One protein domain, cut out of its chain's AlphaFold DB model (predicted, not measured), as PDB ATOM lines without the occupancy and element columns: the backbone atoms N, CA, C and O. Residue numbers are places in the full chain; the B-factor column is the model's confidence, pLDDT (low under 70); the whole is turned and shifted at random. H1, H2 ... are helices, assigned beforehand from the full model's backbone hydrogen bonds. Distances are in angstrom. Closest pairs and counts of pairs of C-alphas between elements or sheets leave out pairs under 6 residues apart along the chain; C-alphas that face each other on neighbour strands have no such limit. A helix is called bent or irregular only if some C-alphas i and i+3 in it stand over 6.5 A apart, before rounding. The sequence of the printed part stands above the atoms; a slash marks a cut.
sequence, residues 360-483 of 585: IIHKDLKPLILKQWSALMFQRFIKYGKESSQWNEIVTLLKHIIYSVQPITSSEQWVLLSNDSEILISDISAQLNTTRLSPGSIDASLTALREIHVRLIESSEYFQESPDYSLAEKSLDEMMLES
ATOM      1  N   ILE A 360     -14.949 -27.460 -14.771       68.81
ATOM      2  CA  ILE A 360     -13.942 -26.661 -15.478       68.81
ATOM      3  C   ILE A 360     -14.583 -26.063 -16.734       68.81
ATOM      4  O   ILE A 360     -15.044 -26.796 -17.607       68.81
ATOM      5  N   ILE A 361     -14.596 -24.729 -16.836       73.75
ATOM      6  CA  ILE A 361     -15.020 -24.009 -18.047       73.75
ATOM      7  C   ILE A 361     -13.816 -23.298 -18.664       73.75
ATOM      8  O   ILE A 361     -13.262 -22.355 -18.088       73.75
ATOM      9  N   HIS A 362     -13.447 -23.724 -19.872       74.00
ATOM     10  CA  HIS A 362     -12.436 -23.064 -20.693       74.00
ATOM     11  C   HIS A 362     -12.857 -21.622 -21.018       74.00
ATOM     12  O   HIS A 362     -14.029 -21.344 -21.280       74.00
ATOM     13  N   LYS A 363     -11.900 -20.682 -21.006       73.94
ATOM     14  CA  LYS A 363     -12.173 -19.245 -21.225       73.94
ATOM     15  C   LYS A 363     -12.909 -18.985 -22.544       73.94
ATOM     16  O   LYS A 363     -13.779 -18.116 -22.574       73.94
ATOM     17  N   ASP A 364     -12.621 -19.792 -23.559       73.06
ATOM     18  CA  ASP A 364     -13.161 -19.666 -24.915       73.06
ATOM     19  C   ASP A 364     -14.644 -20.070 -25.018       73.06
ATOM     20  O   ASP A 364     -15.337 -19.651 -25.938       73.06
ATOM     21  N   LEU A 365     -15.177 -20.798 -24.025       76.75
ATOM     22  CA  LEU A 365     -16.587 -21.216 -23.967       76.75
ATOM     23  C   LEU A 365     -17.463 -20.323 -23.088       76.75
ATOM     24  O   LEU A 365     -18.687 -20.467 -23.072       76.75
ATOM     25  N   LYS A 366     -16.871 -19.352 -22.386       79.00
ATOM     26  CA  LYS A 366     -17.644 -18.370 -21.613       79.00
ATOM     27  C   LYS A 366     -18.655 -17.601 -22.476       79.00
ATOM     28  O   LYS A 366     -19.784 -17.446 -22.012       79.00
ATOM     29  N   PRO A 367     -18.329 -17.148 -23.705       80.81
ATOM     30  CA  PRO A 367     -19.304 -16.491 -24.575       80.81
ATOM     31  C   PRO A 367     -20.465 -17.412 -24.972       80.81
ATOM     32  O   PRO A 367     -21.613 -16.963 -24.987       80.81
ATOM     33  N   LEU A 368     -20.189 -18.695 -25.225       81.50
ATOM     34  CA  LEU A 368     -21.211 -19.685 -25.560       81.50
ATOM     35  C   LEU A 368     -22.197 -19.859 -24.400       81.50
ATOM     36  O   LEU A 368     -23.391 -19.645 -24.570       81.50
ATOM     37  N   ILE A 369     -21.696 -20.166 -23.201       83.38
ATOM     38  CA  ILE A 369     -22.534 -20.522 -22.046       83.38
ATOM     39  C   ILE A 369     -23.215 -19.284 -21.442       83.38
ATOM     40  O   ILE A 369     -24.431 -19.259 -21.252       83.38
ATOM     41  N   LEU A 370     -22.452 -18.224 -21.156       80.31
ATOM     42  CA  LEU A 370     -22.955 -17.079 -20.387       80.31
ATOM     43  C   LEU A 370     -23.731 -16.063 -21.227       80.31
ATOM     44  O   LEU A 370     -24.533 -15.320 -20.662       80.31
ATOM     45  N   LYS A 371     -23.509 -15.998 -22.546       82.38
ATOM     46  CA  LYS A 371     -24.152 -15.002 -23.423       82.38
ATOM     47  C   LYS A 371     -25.130 -15.628 -24.412       82.38
ATOM     48  O   LYS A 371     -26.254 -15.149 -24.517       82.38
ATOM     49  N   GLN A 372     -24.721 -16.658 -25.151       84.56
ATOM     50  CA  GLN A 372     -25.563 -17.239 -26.203       84.56
ATOM     51  C   GLN A 372     -26.593 -18.215 -25.625       84.56
ATOM     52  O   GLN A 372     -27.788 -18.093 -25.897       84.56
ATOM     53  N   TRP A 373     -26.147 -19.131 -24.766       86.94
ATOM     54  CA  TRP A 373     -27.008 -20.142 -24.159       86.94
ATOM     55  C   TRP A 373     -27.965 -19.544 -23.129       86.94
ATOM     56  O   TRP A 373     -29.150 -19.868 -23.129       86.94
ATOM     57  N   SER A 374     -27.496 -18.591 -22.317       86.88
ATOM     58  CA  SER A 374     -28.360 -17.838 -21.397       86.88
ATOM     59  C   SER A 374     -29.492 -17.102 -22.131       86.88
ATOM     60  O   SER A 374     -30.638 -17.132 -21.681       86.88
ATOM     61  N   ALA A 375     -29.212 -16.498 -23.292       85.81
ATOM     62  CA  ALA A 375     -30.219 -15.827 -24.113       85.81
ATOM     63  C   ALA A 375     -31.228 -16.815 -24.723       85.81
ATOM     64  O   ALA A 375     -32.432 -16.544 -24.714       85.81
ATOM     65  N   LEU A 376     -30.758 -17.971 -25.205       86.06
ATOM     66  CA  LEU A 376     -31.611 -19.043 -25.726       86.06
ATOM     67  C   LEU A 376     -32.538 -19.601 -24.636       86.06
ATOM     68  O   LEU A 376     -33.753 -19.680 -24.842       86.06
ATOM     69  N   MET A 377     -31.982 -19.941 -23.469       85.75
ATOM     70  CA  MET A 377     -32.752 -20.413 -22.317       85.75
ATOM     71  C   MET A 377     -33.790 -19.364 -21.908       85.75
ATOM     72  O   MET A 377     -34.970 -19.684 -21.794       85.75
ATOM     73  N   PHE A 378     -33.397 -18.093 -21.797       87.12
ATOM     74  CA  PHE A 378     -34.321 -17.005 -21.476       87.12
ATOM     75  C   PHE A 378     -35.487 -16.913 -22.471       87.12
ATOM     76  O   PHE A 378     -36.648 -16.891 -22.065       87.12
ATOM     77  N   GLN A 379     -35.215 -16.918 -23.779       86.62
ATOM     78  CA  GLN A 379     -36.260 -16.856 -24.806       86.62
ATOM     79  C   GLN A 379     -37.235 -18.039 -24.706       86.62
ATOM     80  O   GLN A 379     -38.445 -17.877 -24.888       86.62
ATOM     81  N   ARG A 380     -36.717 -19.233 -24.414       86.06
ATOM     82  CA  ARG A 380     -37.505 -20.467 -24.341       86.06
ATOM     83  C   ARG A 380     -38.332 -20.535 -23.069       86.06
ATOM     84  O   ARG A 380     -39.503 -20.897 -23.152       86.06
ATOM     85  N   PHE A 381     -37.786 -20.066 -21.950       86.25
ATOM     86  CA  PHE A 381     -38.532 -19.893 -20.709       86.25
ATOM     87  C   PHE A 381     -39.713 -18.939 -20.894       86.25
ATOM     88  O   PHE A 381     -40.840 -19.281 -20.553       86.25
ATOM     89  N   ILE A 382     -39.481 -17.766 -21.496       85.44
ATOM     90  CA  ILE A 382     -40.542 -16.772 -21.716       85.44
ATOM     91  C   ILE A 382     -41.644 -17.311 -22.641       85.44
ATOM     92  O   ILE A 382     -42.809 -16.961 -22.466       85.44
ATOM     93  N   LYS A 383     -41.289 -18.144 -23.628       83.94
ATOM     94  CA  LYS A 383     -42.233 -18.637 -24.640       83.94
ATOM     95  C   LYS A 383     -42.989 -19.905 -24.229       83.94
ATOM     96  O   LYS A 383     -44.151 -20.039 -24.598       83.94
ATOM     97  N   TYR A 384     -42.340 -20.834 -23.529       81.25
ATOM     98  CA  TYR A 384     -42.885 -22.169 -23.257       81.25
ATOM     99  C   TYR A 384     -42.977 -22.509 -21.759       81.25
ATOM    100  O   TYR A 384     -43.744 -23.396 -21.395       81.25
ATOM    101  N   GLY A 385     -42.260 -21.797 -20.882       81.31
ATOM    102  CA  GLY A 385     -42.226 -22.058 -19.438       81.31
ATOM    103  C   GLY A 385     -41.288 -23.201 -19.024       81.31
ATOM    104  O   GLY A 385     -40.752 -23.924 -19.868       81.31
ATOM    105  N   LYS A 386     -41.087 -23.359 -17.707       77.19
ATOM    106  CA  LYS A 386     -40.146 -24.323 -17.101       77.19
ATOM    107  C   LYS A 386     -40.521 -25.789 -17.334       77.19
ATOM    108  O   LYS A 386     -39.649 -26.620 -17.533       77.19
ATOM    109  N   GLU A 387     -41.812 -26.115 -17.325       75.44
ATOM    110  CA  GLU A 387     -42.300 -27.501 -17.454       75.44
ATOM    111  C   GLU A 387     -42.357 -27.997 -18.910       75.44
ATOM    112  O   GLU A 387     -42.773 -29.123 -19.182       75.44
ATOM    113  N   SER A 388     -41.963 -27.159 -19.870       85.38
ATOM    114  CA  SER A 388     -42.042 -27.496 -21.289       85.38
ATOM    115  C   SER A 388     -40.964 -28.493 -21.720       85.38
ATOM    116  O   SER A 388     -39.832 -28.462 -21.231       85.38
ATOM    117  N   SER A 389     -41.287 -29.348 -22.699       85.00
ATOM    118  CA  SER A 389     -40.295 -30.265 -23.281       85.00
ATOM    119  C   SER A 389     -39.127 -29.489 -23.887       85.00
ATOM    120  O   SER A 389     -37.977 -29.861 -23.700       85.00
ATOM    121  N   GLN A 390     -39.413 -28.340 -24.503       86.06
ATOM    122  CA  GLN A 390     -38.416 -27.482 -25.137       86.06
ATOM    123  C   GLN A 390     -37.438 -26.872 -24.126       86.06
ATOM    124  O   GLN A 390     -36.276 -26.653 -24.460       86.06
ATOM    125  N   TRP A 391     -37.885 -26.565 -22.903       87.00
ATOM    126  CA  TRP A 391     -36.985 -26.127 -21.834       87.00
ATOM    127  C   TRP A 391     -36.079 -27.274 -21.384       87.00
ATOM    128  O   TRP A 391     -34.859 -27.111 -21.352       87.00
ATOM    129  N   ASN A 392     -36.660 -28.446 -21.118       86.38
ATOM    130  CA  ASN A 392     -35.909 -29.623 -20.685       86.38
ATOM    131  C   ASN A 392     -34.885 -30.082 -21.734       86.38
ATOM    132  O   ASN A 392     -33.762 -30.422 -21.373       86.38
ATOM    133  N   GLU A 393     -35.224 -30.021 -23.023       85.56
ATOM    134  CA  GLU A 393     -34.307 -30.296 -24.137       85.56
ATOM    135  C   GLU A 393     -33.073 -29.379 -24.085       85.56
ATOM    136  O   GLU A 393     -31.942 -29.845 -24.175       85.56
ATOM    137  N   ILE A 394     -33.264 -28.075 -23.867       86.25
ATOM    138  CA  ILE A 394     -32.159 -27.099 -23.848       86.25
ATOM    139  C   ILE A 394     -31.317 -27.214 -22.576       86.25
ATOM    140  O   ILE A 394     -30.102 -27.005 -22.624       86.25
ATOM    141  N   VAL A 395     -31.932 -27.564 -21.445       85.88
ATOM    142  CA  VAL A 395     -31.207 -27.879 -20.206       85.88
ATOM    143  C   VAL A 395     -30.395 -29.168 -20.364       85.88
ATOM    144  O   VAL A 395     -29.252 -29.228 -19.918       85.88
ATOM    145  N   THR A 396     -30.933 -30.176 -21.049       85.12
ATOM    146  CA  THR A 396     -30.223 -31.435 -21.333       85.12
ATOM    147  C   THR A 396     -29.051 -31.202 -22.286       85.12
ATOM    148  O   THR A 396     -27.938 -31.645 -22.026       85.12
ATOM    149  N   LEU A 397     -29.240 -30.384 -23.322       84.62
ATOM    150  CA  LEU A 397     -28.145 -29.979 -24.204       84.62
ATOM    151  C   LEU A 397     -27.085 -29.137 -23.472       84.62
ATOM    152  O   LEU A 397     -25.896 -29.326 -23.707       84.62
ATOM    153  N   LEU A 398     -27.472 -28.253 -22.541       85.56
ATOM    154  CA  LEU A 398     -26.518 -27.541 -21.674       85.56
ATOM    155  C   LEU A 398     -25.668 -28.522 -20.859       85.56
ATOM    156  O   LEU A 398     -24.449 -28.377 -20.763       85.56
ATOM    157  N   LYS A 399     -26.329 -29.517 -20.273       82.81
ATOM    158  CA  LYS A 399     -25.718 -30.611 -19.522       82.81
ATOM    159  C   LYS A 399     -24.701 -31.371 -20.382       82.81
ATOM    160  O   LYS A 399     -23.555 -31.521 -19.954       82.81
ATOM    161  N   HIS A 400     -25.075 -31.743 -21.607       82.44
ATOM    162  CA  HIS A 400     -24.188 -32.403 -22.570       82.44
ATOM    163  C   HIS A 400     -22.999 -31.521 -22.973       82.44
ATOM    164  O   HIS A 400     -21.866 -31.999 -22.963       82.44
ATOM    165  N   ILE A 401     -23.216 -30.224 -23.240       83.25
ATOM    166  CA  ILE A 401     -22.132 -29.261 -23.519       83.25
ATOM    167  C   ILE A 401     -21.124 -29.271 -22.375       83.25
ATOM    168  O   ILE A 401     -19.927 -29.443 -22.596       83.25
ATOM    169  N   ILE A 402     -21.603 -29.093 -21.144       82.31
ATOM    170  CA  ILE A 402     -20.737 -28.967 -19.976       82.31
ATOM    171  C   ILE A 402     -19.980 -30.273 -19.707       82.31
ATOM    172  O   ILE A 402     -18.798 -30.215 -19.358       82.31
ATOM    173  N   TYR A 403     -20.630 -31.428 -19.889       80.81
ATOM    174  CA  TYR A 403     -19.998 -32.741 -19.762       80.81
ATOM    175  C   TYR A 403     -18.915 -32.960 -20.829       80.81
ATOM    176  O   TYR A 403     -17.804 -33.353 -20.490       80.81
ATOM    177  N   SER A 404     -19.185 -32.603 -22.090       78.25
ATOM    178  CA  SER A 404     -18.253 -32.783 -23.221       78.25
ATOM    179  C   SER A 404     -16.936 -32.000 -23.102       78.25
ATOM    180  O   SER A 404     -15.974 -32.271 -23.816       78.25
ATOM    181  N   VAL A 405     -16.893 -31.006 -22.214       78.38
ATOM    182  CA  VAL A 405     -15.750 -30.104 -22.001       78.38
ATOM    183  C   VAL A 405     -14.929 -30.510 -20.766       78.38
ATOM    184  O   VAL A 405     -13.872 -29.929 -20.507       78.38
ATOM    185  N   GLN A 406     -15.395 -31.494 -19.987       78.94
ATOM    186  CA  GLN A 406     -14.653 -32.024 -18.842       78.94
ATOM    187  C   GLN A 406     -13.490 -32.929 -19.294       78.94
ATOM    188  O   GLN A 406     -13.536 -33.492 -20.389       78.94
ATOM    189  N   PRO A 407     -12.430 -33.072 -18.473       72.75
ATOM    190  CA  PRO A 407     -11.332 -33.985 -18.778       72.75
ATOM    191  C   PRO A 407     -11.832 -35.430 -18.898       72.75
ATOM    192  O   PRO A 407     -12.646 -35.885 -18.096       72.75
ATOM    193  N   ILE A 408     -11.316 -36.149 -19.894       76.31
ATOM    194  CA  ILE A 408     -11.695 -37.535 -20.180       76.31
ATOM    195  C   ILE A 408     -11.085 -38.444 -19.111       76.31
ATOM    196  O   ILE A 408      -9.867 -38.513 -18.965       76.31
ATOM    197  N   THR A 409     -11.933 -39.147 -18.362       72.31
ATOM    198  CA  THR A 409     -11.510 -40.022 -17.253       72.31
ATOM    199  C   THR A 409     -11.638 -41.511 -17.567       72.31
ATOM    200  O   THR A 409     -11.022 -42.323 -16.880       72.31
ATOM    201  N   SER A 410     -12.381 -41.875 -18.619       74.06
ATOM    202  CA  SER A 410     -12.633 -43.259 -19.034       74.06
ATOM    203  C   SER A 410     -12.544 -43.427 -20.554       74.06
ATOM    204  O   SER A 410     -12.853 -42.504 -21.312       74.06
ATOM    205  N   SER A 411     -12.193 -44.635 -21.002       67.56
ATOM    206  CA  SER A 411     -12.201 -45.022 -22.420       67.56
ATOM    207  C   SER A 411     -13.597 -44.910 -23.050       67.56
ATOM    208  O   SER A 411     -13.705 -44.572 -24.223       67.56
ATOM    209  N   GLU A 412     -14.668 -45.140 -22.285       71.12
ATOM    210  CA  GLU A 412     -16.058 -45.027 -22.767       71.12
ATOM    211  C   GLU A 412     -16.443 -43.564 -23.059       71.12
ATOM    212  O   GLU A 412     -17.054 -43.263 -24.083       71.12
ATOM    213  N   GLN A 413     -16.002 -42.633 -22.203       71.81
ATOM    214  CA  GLN A 413     -16.184 -41.189 -22.402       71.81
ATOM    215  C   GLN A 413     -15.442 -40.691 -23.644       71.81
ATOM    216  O   GLN A 413     -15.939 -39.820 -24.355       71.81
ATOM    217  N   TRP A 414     -14.259 -41.252 -23.907       76.00
ATOM    218  CA  TRP A 414     -13.466 -40.927 -25.089       76.00
ATOM    219  C   TRP A 414     -14.172 -41.358 -26.379       76.00
ATOM    220  O   TRP A 414     -14.326 -40.546 -27.291       76.00
ATOM    221  N   VAL A 415     -14.662 -42.605 -26.432       72.81
ATOM    222  CA  VAL A 415     -15.402 -43.131 -27.592       72.81
ATOM    223  C   VAL A 415     -16.662 -42.303 -27.842       72.81
ATOM    224  O   VAL A 415     -16.895 -41.883 -28.975       72.81
ATOM    225  N   LEU A 416     -17.425 -41.986 -26.794       72.06
ATOM    226  CA  LEU A 416     -18.656 -41.213 -26.925       72.06
ATOM    227  C   LEU A 416     -18.400 -39.767 -27.385       72.06
ATOM    228  O   LEU A 416     -19.075 -39.289 -28.291       72.06
ATOM    229  N   LEU A 417     -17.376 -39.086 -26.860       76.31
ATOM    230  CA  LEU A 417     -17.002 -37.750 -27.343       76.31
ATOM    231  C   LEU A 417     -16.504 -37.785 -28.798       76.31
ATOM    232  O   LEU A 417     -16.817 -36.890 -29.583       76.31
ATOM    233  N   SER A 418     -15.759 -38.825 -29.182       73.81
ATOM    234  CA  SER A 418     -15.260 -38.984 -30.553       73.81
ATOM    235  C   SER A 418     -16.375 -39.241 -31.573       73.81
ATOM    236  O   SER A 418     -16.280 -38.768 -32.703       73.81
ATOM    237  N   ASN A 419     -17.439 -39.945 -31.174       76.31
ATOM    238  CA  ASN A 419     -18.558 -40.291 -32.047       76.31
ATOM    239  C   ASN A 419     -19.639 -39.197 -32.081       76.31
ATOM    240  O   ASN A 419     -20.165 -38.878 -33.145       76.31
ATOM    241  N   ASP A 420     -19.934 -38.586 -30.931       75.00
ATOM    242  CA  ASP A 420     -21.113 -37.728 -30.769       75.00
ATOM    243  C   ASP A 420     -20.777 -36.226 -30.781       75.00
ATOM    244  O   ASP A 420     -21.688 -35.396 -30.793       75.00
ATOM    245  N   SER A 421     -19.495 -35.834 -30.825       75.12
ATOM    246  CA  SER A 421     -19.089 -34.414 -30.850       75.12
ATOM    247  C   SER A 421     -19.684 -33.642 -32.031       75.12
ATOM    248  O   SER A 421     -20.204 -32.541 -31.840       75.12
ATOM    249  N   GLU A 422     -19.672 -34.206 -33.243       77.88
ATOM    250  CA  GLU A 422     -20.247 -33.543 -34.423       77.88
ATOM    251  C   GLU A 422     -21.775 -33.425 -34.349       77.88
ATOM    252  O   GLU A 422     -22.329 -32.391 -34.734       77.88
ATOM    253  N   ILE A 423     -22.449 -34.447 -33.810       80.25
ATOM    254  CA  ILE A 423     -23.906 -34.460 -33.619       80.25
ATOM    255  C   ILE A 423     -24.293 -33.394 -32.589       80.25
ATOM    256  O   ILE A 423     -25.142 -32.549 -32.863       80.25
ATOM    257  N   LEU A 424     -23.583 -33.345 -31.461       80.12
ATOM    258  CA  LEU A 424     -23.780 -32.351 -30.411       80.12
ATOM    259  C   LEU A 424     -23.564 -30.924 -30.932       80.12
ATOM    260  O   LEU A 424     -24.379 -30.039 -30.683       80.12
ATOM    261  N   ILE A 425     -22.511 -30.682 -31.716       82.00
ATOM    262  CA  ILE A 425     -22.270 -29.373 -32.341       82.00
ATOM    263  C   ILE A 425     -23.381 -29.010 -33.340       82.00
ATOM    264  O   ILE A 425     -23.790 -27.845 -33.398       82.00
ATOM    265  N   SER A 426     -23.882 -29.981 -34.108       83.12
ATOM    266  CA  SER A 426     -25.013 -29.790 -35.025       83.12
ATOM    267  C   SER A 426     -26.296 -29.420 -34.274       83.12
ATOM    268  O   SER A 426     -26.967 -28.456 -34.649       83.12
ATOM    269  N   ASP A 427     -26.603 -30.105 -33.173       82.88
ATOM    270  CA  ASP A 427     -27.795 -29.851 -32.358       82.88
ATOM    271  C   ASP A 427     -27.735 -28.483 -31.665       82.88
ATOM    272  O   ASP A 427     -28.708 -27.722 -31.672       82.88
ATOM    273  N   ILE A 428     -26.565 -28.104 -31.144       83.12
ATOM    274  CA  ILE A 428     -26.305 -26.770 -30.581       83.12
ATOM    275  C   ILE A 428     -26.486 -25.694 -31.652       83.12
ATOM    276  O   ILE A 428     -27.140 -24.680 -31.402       83.12
ATOM    277  N   SER A 429     -25.935 -25.911 -32.850       82.56
ATOM    278  CA  SER A 429     -26.091 -24.989 -33.975       82.56
ATOM    279  C   SER A 429     -27.563 -24.829 -34.355       82.56
ATOM    280  O   SER A 429     -28.047 -23.703 -34.478       82.56
ATOM    281  N   ALA A 430     -28.309 -25.933 -34.461       84.06
ATOM    282  CA  ALA A 430     -29.735 -25.912 -34.768       84.06
ATOM    283  C   ALA A 430     -30.524 -25.085 -33.741       84.06
ATOM    284  O   ALA A 430     -31.334 -24.245 -34.132       84.06
ATOM    285  N   GLN A 431     -30.250 -25.253 -32.442       82.69
ATOM    286  CA  GLN A 431     -30.927 -24.497 -31.386       82.69
ATOM    287  C   GLN A 431     -30.524 -23.017 -31.362       82.69
ATOM    288  O   GLN A 431     -31.395 -22.150 -31.252       82.69
ATOM    289  N   LEU A 432     -29.238 -22.691 -31.523       80.75
ATOM    290  CA  LEU A 432     -28.765 -21.302 -31.548       80.75
ATOM    291  C   LEU A 432     -29.257 -20.543 -32.786       80.75
ATOM    292  O   LEU A 432     -29.625 -19.375 -32.666       80.75
ATOM    293  N   ASN A 433     -29.387 -21.206 -33.936       79.44
ATOM    294  CA  ASN A 433     -29.955 -20.613 -35.152       79.44
ATOM    295  C   ASN A 433     -31.449 -20.267 -35.023       79.44
ATOM    296  O   ASN A 433     -31.970 -19.488 -35.819       79.44
ATOM    297  N   THR A 434     -32.153 -20.783 -34.004       77.69
ATOM    298  CA  THR A 434     -33.528 -20.340 -33.693       77.69
ATOM    299  C   THR A 434     -33.595 -18.982 -32.982       77.69
ATOM    300  O   THR A 434     -34.684 -18.432 -32.795       77.69
ATOM    301  N   THR A 435     -32.448 -18.420 -32.587       75.06
ATOM    302  CA  THR A 435     -32.349 -17.125 -31.900       75.06
ATOM    303  C   THR A 435     -31.903 -16.012 -32.849       75.06
ATOM    304  O   THR A 435     -31.256 -16.255 -33.861       75.06
ATOM    305  N   ARG A 436     -32.203 -14.752 -32.506       71.88
ATOM    306  CA  ARG A 436     -31.727 -13.563 -33.247       71.88
ATOM    307  C   ARG A 436     -30.273 -13.190 -32.900       71.88
ATOM    308  O   ARG A 436     -29.945 -12.010 -32.808       71.88
ATOM    309  N   LEU A 437     -29.421 -14.172 -32.613       74.00
ATOM    310  CA  LEU A 437     -28.005 -13.943 -32.320       74.00
ATOM    311  C   LEU A 437     -27.202 -13.807 -33.621       74.00
ATOM    312  O   LEU A 437     -27.618 -14.283 -34.676       74.00
ATOM    313  N   SER A 438     -26.053 -13.123 -33.565       77.38
ATOM    314  CA  SER A 438     -25.229 -12.922 -34.758       77.38
ATOM    315  C   SER A 438     -24.581 -14.243 -35.203       77.38
ATOM    316  O   SER A 438     -23.904 -14.883 -34.392       77.38
ATOM    317  N   PRO A 439     -24.720 -14.635 -36.486       75.56
ATOM    318  CA  PRO A 439     -24.226 -15.923 -36.975       75.56
ATOM    319  C   PRO A 439     -22.712 -16.070 -36.782       75.56
ATOM    320  O   PRO A 439     -22.249 -17.104 -36.323       75.56
ATOM    321  N   GLY A 440     -21.939 -14.991 -36.964       75.75
ATOM    322  CA  GLY A 440     -20.487 -15.021 -36.743       75.75
ATOM    323  C   GLY A 440     -20.057 -15.251 -35.286       75.75
ATOM    324  O   GLY A 440     -18.992 -15.808 -35.043       75.75
ATOM    325  N   SER A 441     -20.874 -14.860 -34.300       75.94
ATOM    326  CA  SER A 441     -20.590 -15.129 -32.880       75.94
ATOM    327  C   SER A 441     -20.869 -16.592 -32.532       75.94
ATOM    328  O   SER A 441     -20.112 -17.209 -31.774       75.94
ATOM    329  N   ILE A 442     -21.938 -17.149 -33.111       79.19
ATOM    330  CA  ILE A 442     -22.285 -18.569 -32.995       79.19
ATOM    331  C   ILE A 442     -21.164 -19.406 -33.618       79.19
ATOM    332  O   ILE A 442     -20.588 -20.242 -32.930       79.19
ATOM    333  N   ASP A 443     -20.767 -19.113 -34.857       80.81
ATOM    334  CA  ASP A 443     -19.719 -19.855 -35.568       80.81
ATOM    335  C   ASP A 443     -18.364 -19.809 -34.851       80.81
ATOM    336  O   ASP A 443     -17.691 -20.836 -34.735       80.81
ATOM    337  N   ALA A 444     -17.976 -18.653 -34.301       82.69
ATOM    338  CA  ALA A 444     -16.755 -18.531 -33.502       82.69
ATOM    339  C   ALA A 444     -16.801 -19.413 -32.241       82.69
ATOM    340  O   ALA A 444     -15.818 -20.067 -31.902       82.69
ATOM    341  N   SER A 445     -17.957 -19.478 -31.575       79.44
ATOM    342  CA  SER A 445     -18.137 -20.283 -30.361       79.44
ATOM    343  C   SER A 445     -18.212 -21.785 -30.659       79.44
ATOM    344  O   SER A 445     -17.666 -22.586 -29.904       79.44
ATOM    345  N   LEU A 446     -18.827 -22.177 -31.782       81.44
ATOM    346  CA  LEU A 446     -18.838 -23.565 -32.259       81.44
ATOM    347  C   LEU A 446     -17.446 -24.022 -32.712       81.44
ATOM    348  O   LEU A 446     -17.072 -25.169 -32.488       81.44
ATOM    349  N   THR A 447     -16.663 -23.127 -33.319       84.25
ATOM    350  CA  THR A 447     -15.267 -23.408 -33.689       84.25
ATOM    351  C   THR A 447     -14.407 -23.601 -32.443       84.25
ATOM    352  O   THR A 447     -13.695 -24.595 -32.353       84.25
ATOM    353  N   ALA A 448     -14.552 -22.734 -31.434       82.19
ATOM    354  CA  ALA A 448     -13.876 -22.907 -30.149       82.19
ATOM    355  C   ALA A 448     -14.261 -24.228 -29.456       82.19
ATOM    356  O   ALA A 448     -13.399 -24.907 -28.903       82.19
ATOM    357  N   LEU A 449     -15.540 -24.628 -29.514       82.25
ATOM    358  CA  LEU A 449     -15.991 -25.913 -28.972       82.25
ATOM    359  C   LEU A 449     -15.350 -27.101 -29.709       82.25
ATOM    360  O   LEU A 449     -14.837 -28.002 -29.050       82.25
ATOM    361  N   ARG A 450     -15.297 -27.065 -31.050       83.94
ATOM    362  CA  ARG A 450     -14.594 -28.077 -31.862       83.94
ATOM    363  C   ARG A 450     -13.123 -28.190 -31.489       83.94
ATOM    364  O   ARG A 450     -12.634 -29.293 -31.278       83.94
ATOM    365  N   GLU A 451     -12.421 -27.064 -31.391       83.69
ATOM    366  CA  GLU A 451     -10.999 -27.052 -31.036       83.69
ATOM    367  C   GLU A 451     -10.746 -27.643 -29.646       83.69
ATOM    368  O   GLU A 451      -9.750 -28.335 -29.437       83.69
ATOM    369  N   ILE A 452     -11.655 -27.406 -28.694       80.25
ATOM    370  CA  ILE A 452     -11.576 -27.988 -27.352       80.25
ATOM    371  C   ILE A 452     -11.835 -29.494 -27.390       80.25
ATOM    372  O   ILE A 452     -11.082 -30.231 -26.757       80.25
ATOM    373  N   HIS A 453     -12.838 -29.963 -28.138       81.50
ATOM    374  CA  HIS A 453     -13.098 -31.399 -28.299       81.50
ATOM    375  C   HIS A 453     -11.907 -32.118 -28.928       81.50
ATOM    376  O   HIS A 453     -11.446 -33.109 -28.370       81.50
ATOM    377  N   VAL A 454     -11.348 -31.584 -30.020       81.44
ATOM    378  CA  VAL A 454     -10.153 -32.148 -30.672       81.44
ATOM    379  C   VAL A 454      -8.981 -32.191 -29.694       81.44
ATOM    380  O   VAL A 454      -8.375 -33.243 -29.507       81.44
ATOM    381  N   ARG A 455      -8.716 -31.090 -28.980       79.94
ATOM    382  CA  ARG A 455      -7.639 -31.036 -27.983       79.94
ATOM    383  C   ARG A 455      -7.837 -32.054 -26.861       79.94
ATOM    384  O   ARG A 455      -6.869 -32.685 -26.453       79.94
ATOM    385  N   LEU A 456      -9.056 -32.211 -26.344       77.31
ATOM    386  CA  LEU A 456      -9.371 -33.179 -25.286       77.31
ATOM    387  C   LEU A 456      -9.203 -34.626 -25.768       77.31
ATOM    388  O   LEU A 456      -8.663 -35.446 -25.033       77.31
ATOM    389  N   ILE A 457      -9.618 -34.931 -27.001       77.50
ATOM    390  CA  ILE A 457      -9.485 -36.263 -27.608       77.50
ATOM    391  C   ILE A 457      -8.009 -36.608 -27.846       77.50
ATOM    392  O   ILE A 457      -7.591 -37.710 -27.496       77.50
ATOM    393  N   GLU A 458      -7.229 -35.675 -28.403       77.44
ATOM    394  CA  GLU A 458      -5.812 -35.868 -28.751       77.44
ATOM    395  C   GLU A 458      -4.879 -35.885 -27.530       77.44
ATOM    396  O   GLU A 458      -3.849 -36.553 -27.553       77.44
ATOM    397  N   SER A 459      -5.221 -35.161 -26.459       73.00
ATOM    398  CA  SER A 459      -4.412 -35.107 -25.226       73.00
ATOM    399  C   SER A 459      -4.759 -36.186 -24.195       73.00
ATOM    400  O   SER A 459      -4.118 -36.255 -23.146       73.00
ATOM    401  N   SER A 460      -5.760 -37.023 -24.471       74.44
ATOM    402  CA  SER A 460      -6.215 -38.080 -23.568       74.44
ATOM    403  C   SER A 460      -5.269 -39.282 -23.556       74.44
ATOM    404  O   SER A 460      -4.828 -39.754 -24.603       74.44
ATOM    405  N   GLU A 461      -5.048 -39.866 -22.375       67.62
ATOM    406  CA  GLU A 461      -4.322 -41.137 -22.208       67.62
ATOM    407  C   GLU A 461      -5.030 -42.326 -22.887       67.62
ATOM    408  O   GLU A 461      -4.427 -43.377 -23.100       67.62
ATOM    409  N   TYR A 462      -6.304 -42.152 -23.254       67.69
ATOM    410  CA  TYR A 462      -7.144 -43.147 -23.924       67.69
ATOM    411  C   TYR A 462      -7.179 -42.995 -25.453       67.69
ATOM    412  O   TYR A 462      -7.988 -43.654 -26.103       67.69
ATOM    413  N   PHE A 463      -6.338 -42.132 -26.040       67.44
ATOM    414  CA  PHE A 463      -6.272 -41.950 -27.491       67.44
ATOM    415  C   PHE A 463      -5.931 -43.263 -28.217       67.44
ATOM    416  O   PHE A 463      -4.927 -43.914 -27.921       67.44
ATOM    417  N   GLN A 464      -6.753 -43.641 -29.199       63.53
ATOM    418  CA  GLN A 464      -6.545 -44.814 -30.051       63.53
ATOM    419  C   GLN A 464      -6.631 -44.418 -31.532       63.53
ATOM    420  O   GLN A 464      -7.594 -43.778 -31.943       63.53
ATOM    421  N   GLU A 465      -5.665 -44.845 -32.360       56.75
ATOM    422  CA  GLU A 465      -5.687 -44.609 -33.822       56.75
ATOM    423  C   GLU A 465      -6.886 -45.286 -34.520       56.75
ATOM    424  O   GLU A 465      -7.313 -44.852 -35.589       56.75
ATOM    425  N   SER A 466      -7.450 -46.332 -33.908       59.00
ATOM    426  CA  SER A 466      -8.689 -46.990 -34.333       59.00
ATOM    427  C   SER A 466      -9.573 -47.272 -33.108       59.00
ATOM    428  O   SER A 466      -9.300 -48.243 -32.397       59.00
ATOM    429  N   PRO A 467     -10.601 -46.448 -32.843       60.12
ATOM    430  CA  PRO A 467     -11.502 -46.636 -31.708       60.12
ATOM    431  C   PRO A 467     -12.246 -47.971 -31.793       60.12
ATOM    432  O   PRO A 467     -12.831 -48.292 -32.831       60.12
ATOM    433  N   ASP A 468     -12.285 -48.732 -30.699       65.38
ATOM    434  CA  ASP A 468     -13.246 -49.829 -30.563       65.38
ATOM    435  C   ASP A 468     -14.602 -49.280 -30.101       65.38
ATOM    436  O   ASP A 468     -14.873 -49.109 -28.911       65.38
ATOM    437  N   TYR A 469     -15.467 -48.993 -31.072       64.00
ATOM    438  CA  TYR A 469     -16.806 -48.454 -30.835       64.00
ATOM    439  C   TYR A 469     -17.758 -49.436 -30.129       64.00
ATOM    440  O   TYR A 469     -18.839 -49.026 -29.715       64.00
ATOM    441  N   SER A 470     -17.383 -50.713 -29.960       62.12
ATOM    442  CA  SER A 470     -18.195 -51.682 -29.205       62.12
ATOM    443  C   SER A 470     -18.199 -51.431 -27.693       62.12
ATOM    444  O   SER A 470     -19.045 -51.978 -26.992       62.12
ATOM    445  N   LEU A 471     -17.294 -50.577 -27.203       57.84
ATOM    446  CA  LEU A 471     -17.137 -50.238 -25.787       57.84
ATOM    447  C   LEU A 471     -18.112 -49.152 -25.298       57.84
ATOM    448  O   LEU A 471     -18.215 -48.926 -24.097       57.84
ATOM    449  N   ALA A 472     -18.841 -48.476 -26.190       59.84
ATOM    450  CA  ALA A 472     -19.863 -47.498 -25.812       59.84
ATOM    451  C   ALA A 472     -21.195 -48.196 -25.473       59.84
ATOM    452  O   ALA A 472     -22.178 -48.072 -26.200       59.84
ATOM    453  N   GLU A 473     -21.226 -48.972 -24.383       61.97
ATOM    454  CA  GLU A 473     -22.455 -49.653 -23.936       61.97
ATOM    455  C   GLU A 473     -23.463 -48.693 -23.275       61.97
ATOM    456  O   GLU A 473     -24.663 -48.965 -23.292       61.97
ATOM    457  N   LYS A 474     -22.992 -47.562 -22.727       64.44
ATOM    458  CA  LYS A 474     -23.806 -46.571 -22.007       64.44
ATOM    459  C   LYS A 474     -24.034 -45.304 -22.824       64.44
ATOM    460  O   LYS A 474     -23.127 -44.803 -23.487       64.44
ATOM    461  N   SER A 475     -25.236 -44.742 -22.713       70.50
ATOM    462  CA  SER A 475     -25.547 -43.434 -23.307       70.50
ATOM    463  C   SER A 475     -24.958 -42.276 -22.489       70.50
ATOM    464  O   SER A 475     -24.642 -42.427 -21.307       70.50
ATOM    465  N   LEU A 476     -24.850 -41.092 -23.103       66.75
ATOM    466  CA  LEU A 476     -24.398 -39.873 -22.422       66.75
ATOM    467  C   LEU A 476     -25.248 -39.560 -21.184       66.75
ATOM    468  O   LEU A 476     -24.703 -39.230 -20.134       66.75
ATOM    469  N   ASP A 477     -26.566 -39.739 -21.283       66.75
ATOM    470  CA  ASP A 477     -27.499 -39.521 -20.174       66.75
ATOM    471  C   ASP A 477     -27.243 -40.486 -19.008       66.75
ATOM    472  O   ASP A 477     -27.308 -40.096 -17.843       66.75
ATOM    473  N   GLU A 478     -26.884 -41.735 -19.310       72.75
ATOM    474  CA  GLU A 478     -26.603 -42.769 -18.311       72.75
ATOM    475  C   GLU A 478     -25.282 -42.507 -17.571       72.75
ATOM    476  O   GLU A 478     -25.228 -42.619 -16.348       72.75
ATOM    477  N   MET A 479     -24.245 -42.043 -18.278       65.94
ATOM    478  CA  MET A 479     -22.997 -41.599 -17.642       65.94
ATOM    479  C   MET A 479     -23.175 -40.326 -16.804       65.94
ATOM    480  O   MET A 479     -22.525 -40.159 -15.771       65.94
ATOM    481  N   MET A 480     -24.053 -39.416 -17.230       65.69
ATOM    482  CA  MET A 480     -24.327 -38.192 -16.485       65.69
ATOM    483  C   MET A 480     -25.031 -38.467 -15.155       65.69
ATOM    484  O   MET A 480     -24.617 -37.898 -14.146       65.69
ATOM    485  N   LEU A 481     -26.013 -39.373 -15.141       67.00
ATOM    486  CA  LEU A 481     -26.722 -39.804 -13.929       67.00
ATOM    487  C   LEU A 481     -25.784 -40.420 -12.878       67.00
ATOM    488  O   LEU A 481     -25.999 -40.239 -11.685       67.00
ATOM    489  N   GLU A 482     -24.718 -41.103 -13.302       64.00
ATOM    490  CA  GLU A 482     -23.703 -41.662 -12.393       64.00
ATOM    491  C   GLU A 482     -22.753 -40.592 -11.815       64.00
ATOM    492  O   GLU A 482     -22.108 -40.825 -10.792       64.00
ATOM    493  N   SER A 483     -22.667 -39.420 -12.455       61.00
ATOM    494  CA  SER A 483     -21.754 -38.321 -12.098       61.00
ATOM    495  C   SER A 483     -22.415 -37.152 -11.353       61.00
ATOM    496  O   SER A 483     -21.721 -36.234 -10.904       61.00
TER     497      SER A 483
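This is residues 360 to 483 of the 585 residues of an uncharacterized protein of hydrothermal vent metagenome (UniProt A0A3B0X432). Two helical hairpins, H1 with H2 and H3b with H4, pack slantwise on each other; H3a, the other arm of bent H3, packs on H4, and a long loop leads to short H5, near H2 and H3a. The printed part has 124 residues with five named helices, H1 to H5, and no named strand: all helix. It is compact, radius of gyration of the C-alphas 15.1 A, spanning 44 by 31 by 22 A.

Find C-alpha 363 at (-12.173, -19.245, -21.225); H1 runs from there to 384, 30.9 A, only just irregular: C-alphas 364 and 367 are 6.9 A apart. H3, residues 411 to 432, assigned as one helix by its hydrogen bonds, is bent, C-alphas 419 and 422 7.4 A apart, into H3a, to 419, and H3b, from 422. H2 is 389 to 404, H4 439 to 458, 28.4 A; H5, 476 to 483, ends at (-21.754, -38.321, -12.098).

From H1, look to H2: this hairpin touches, closest C-alphas Arg 380 and Trp 391, 6.2 A. H1's residues 364 to 372 touch H4 at a steep tilt of 56 degrees, closest C-alphas Leu 368 and Ser 445, 5.7 A. Every O i to N i+4 pair is within hydrogen-bond range in H2, H3a, H3b, H4 and H5; in H1, 14 of 18.

The printed part has no cut; the link H4 to H5 is long. Residues 461 to 474 are among those under pLDDT 70.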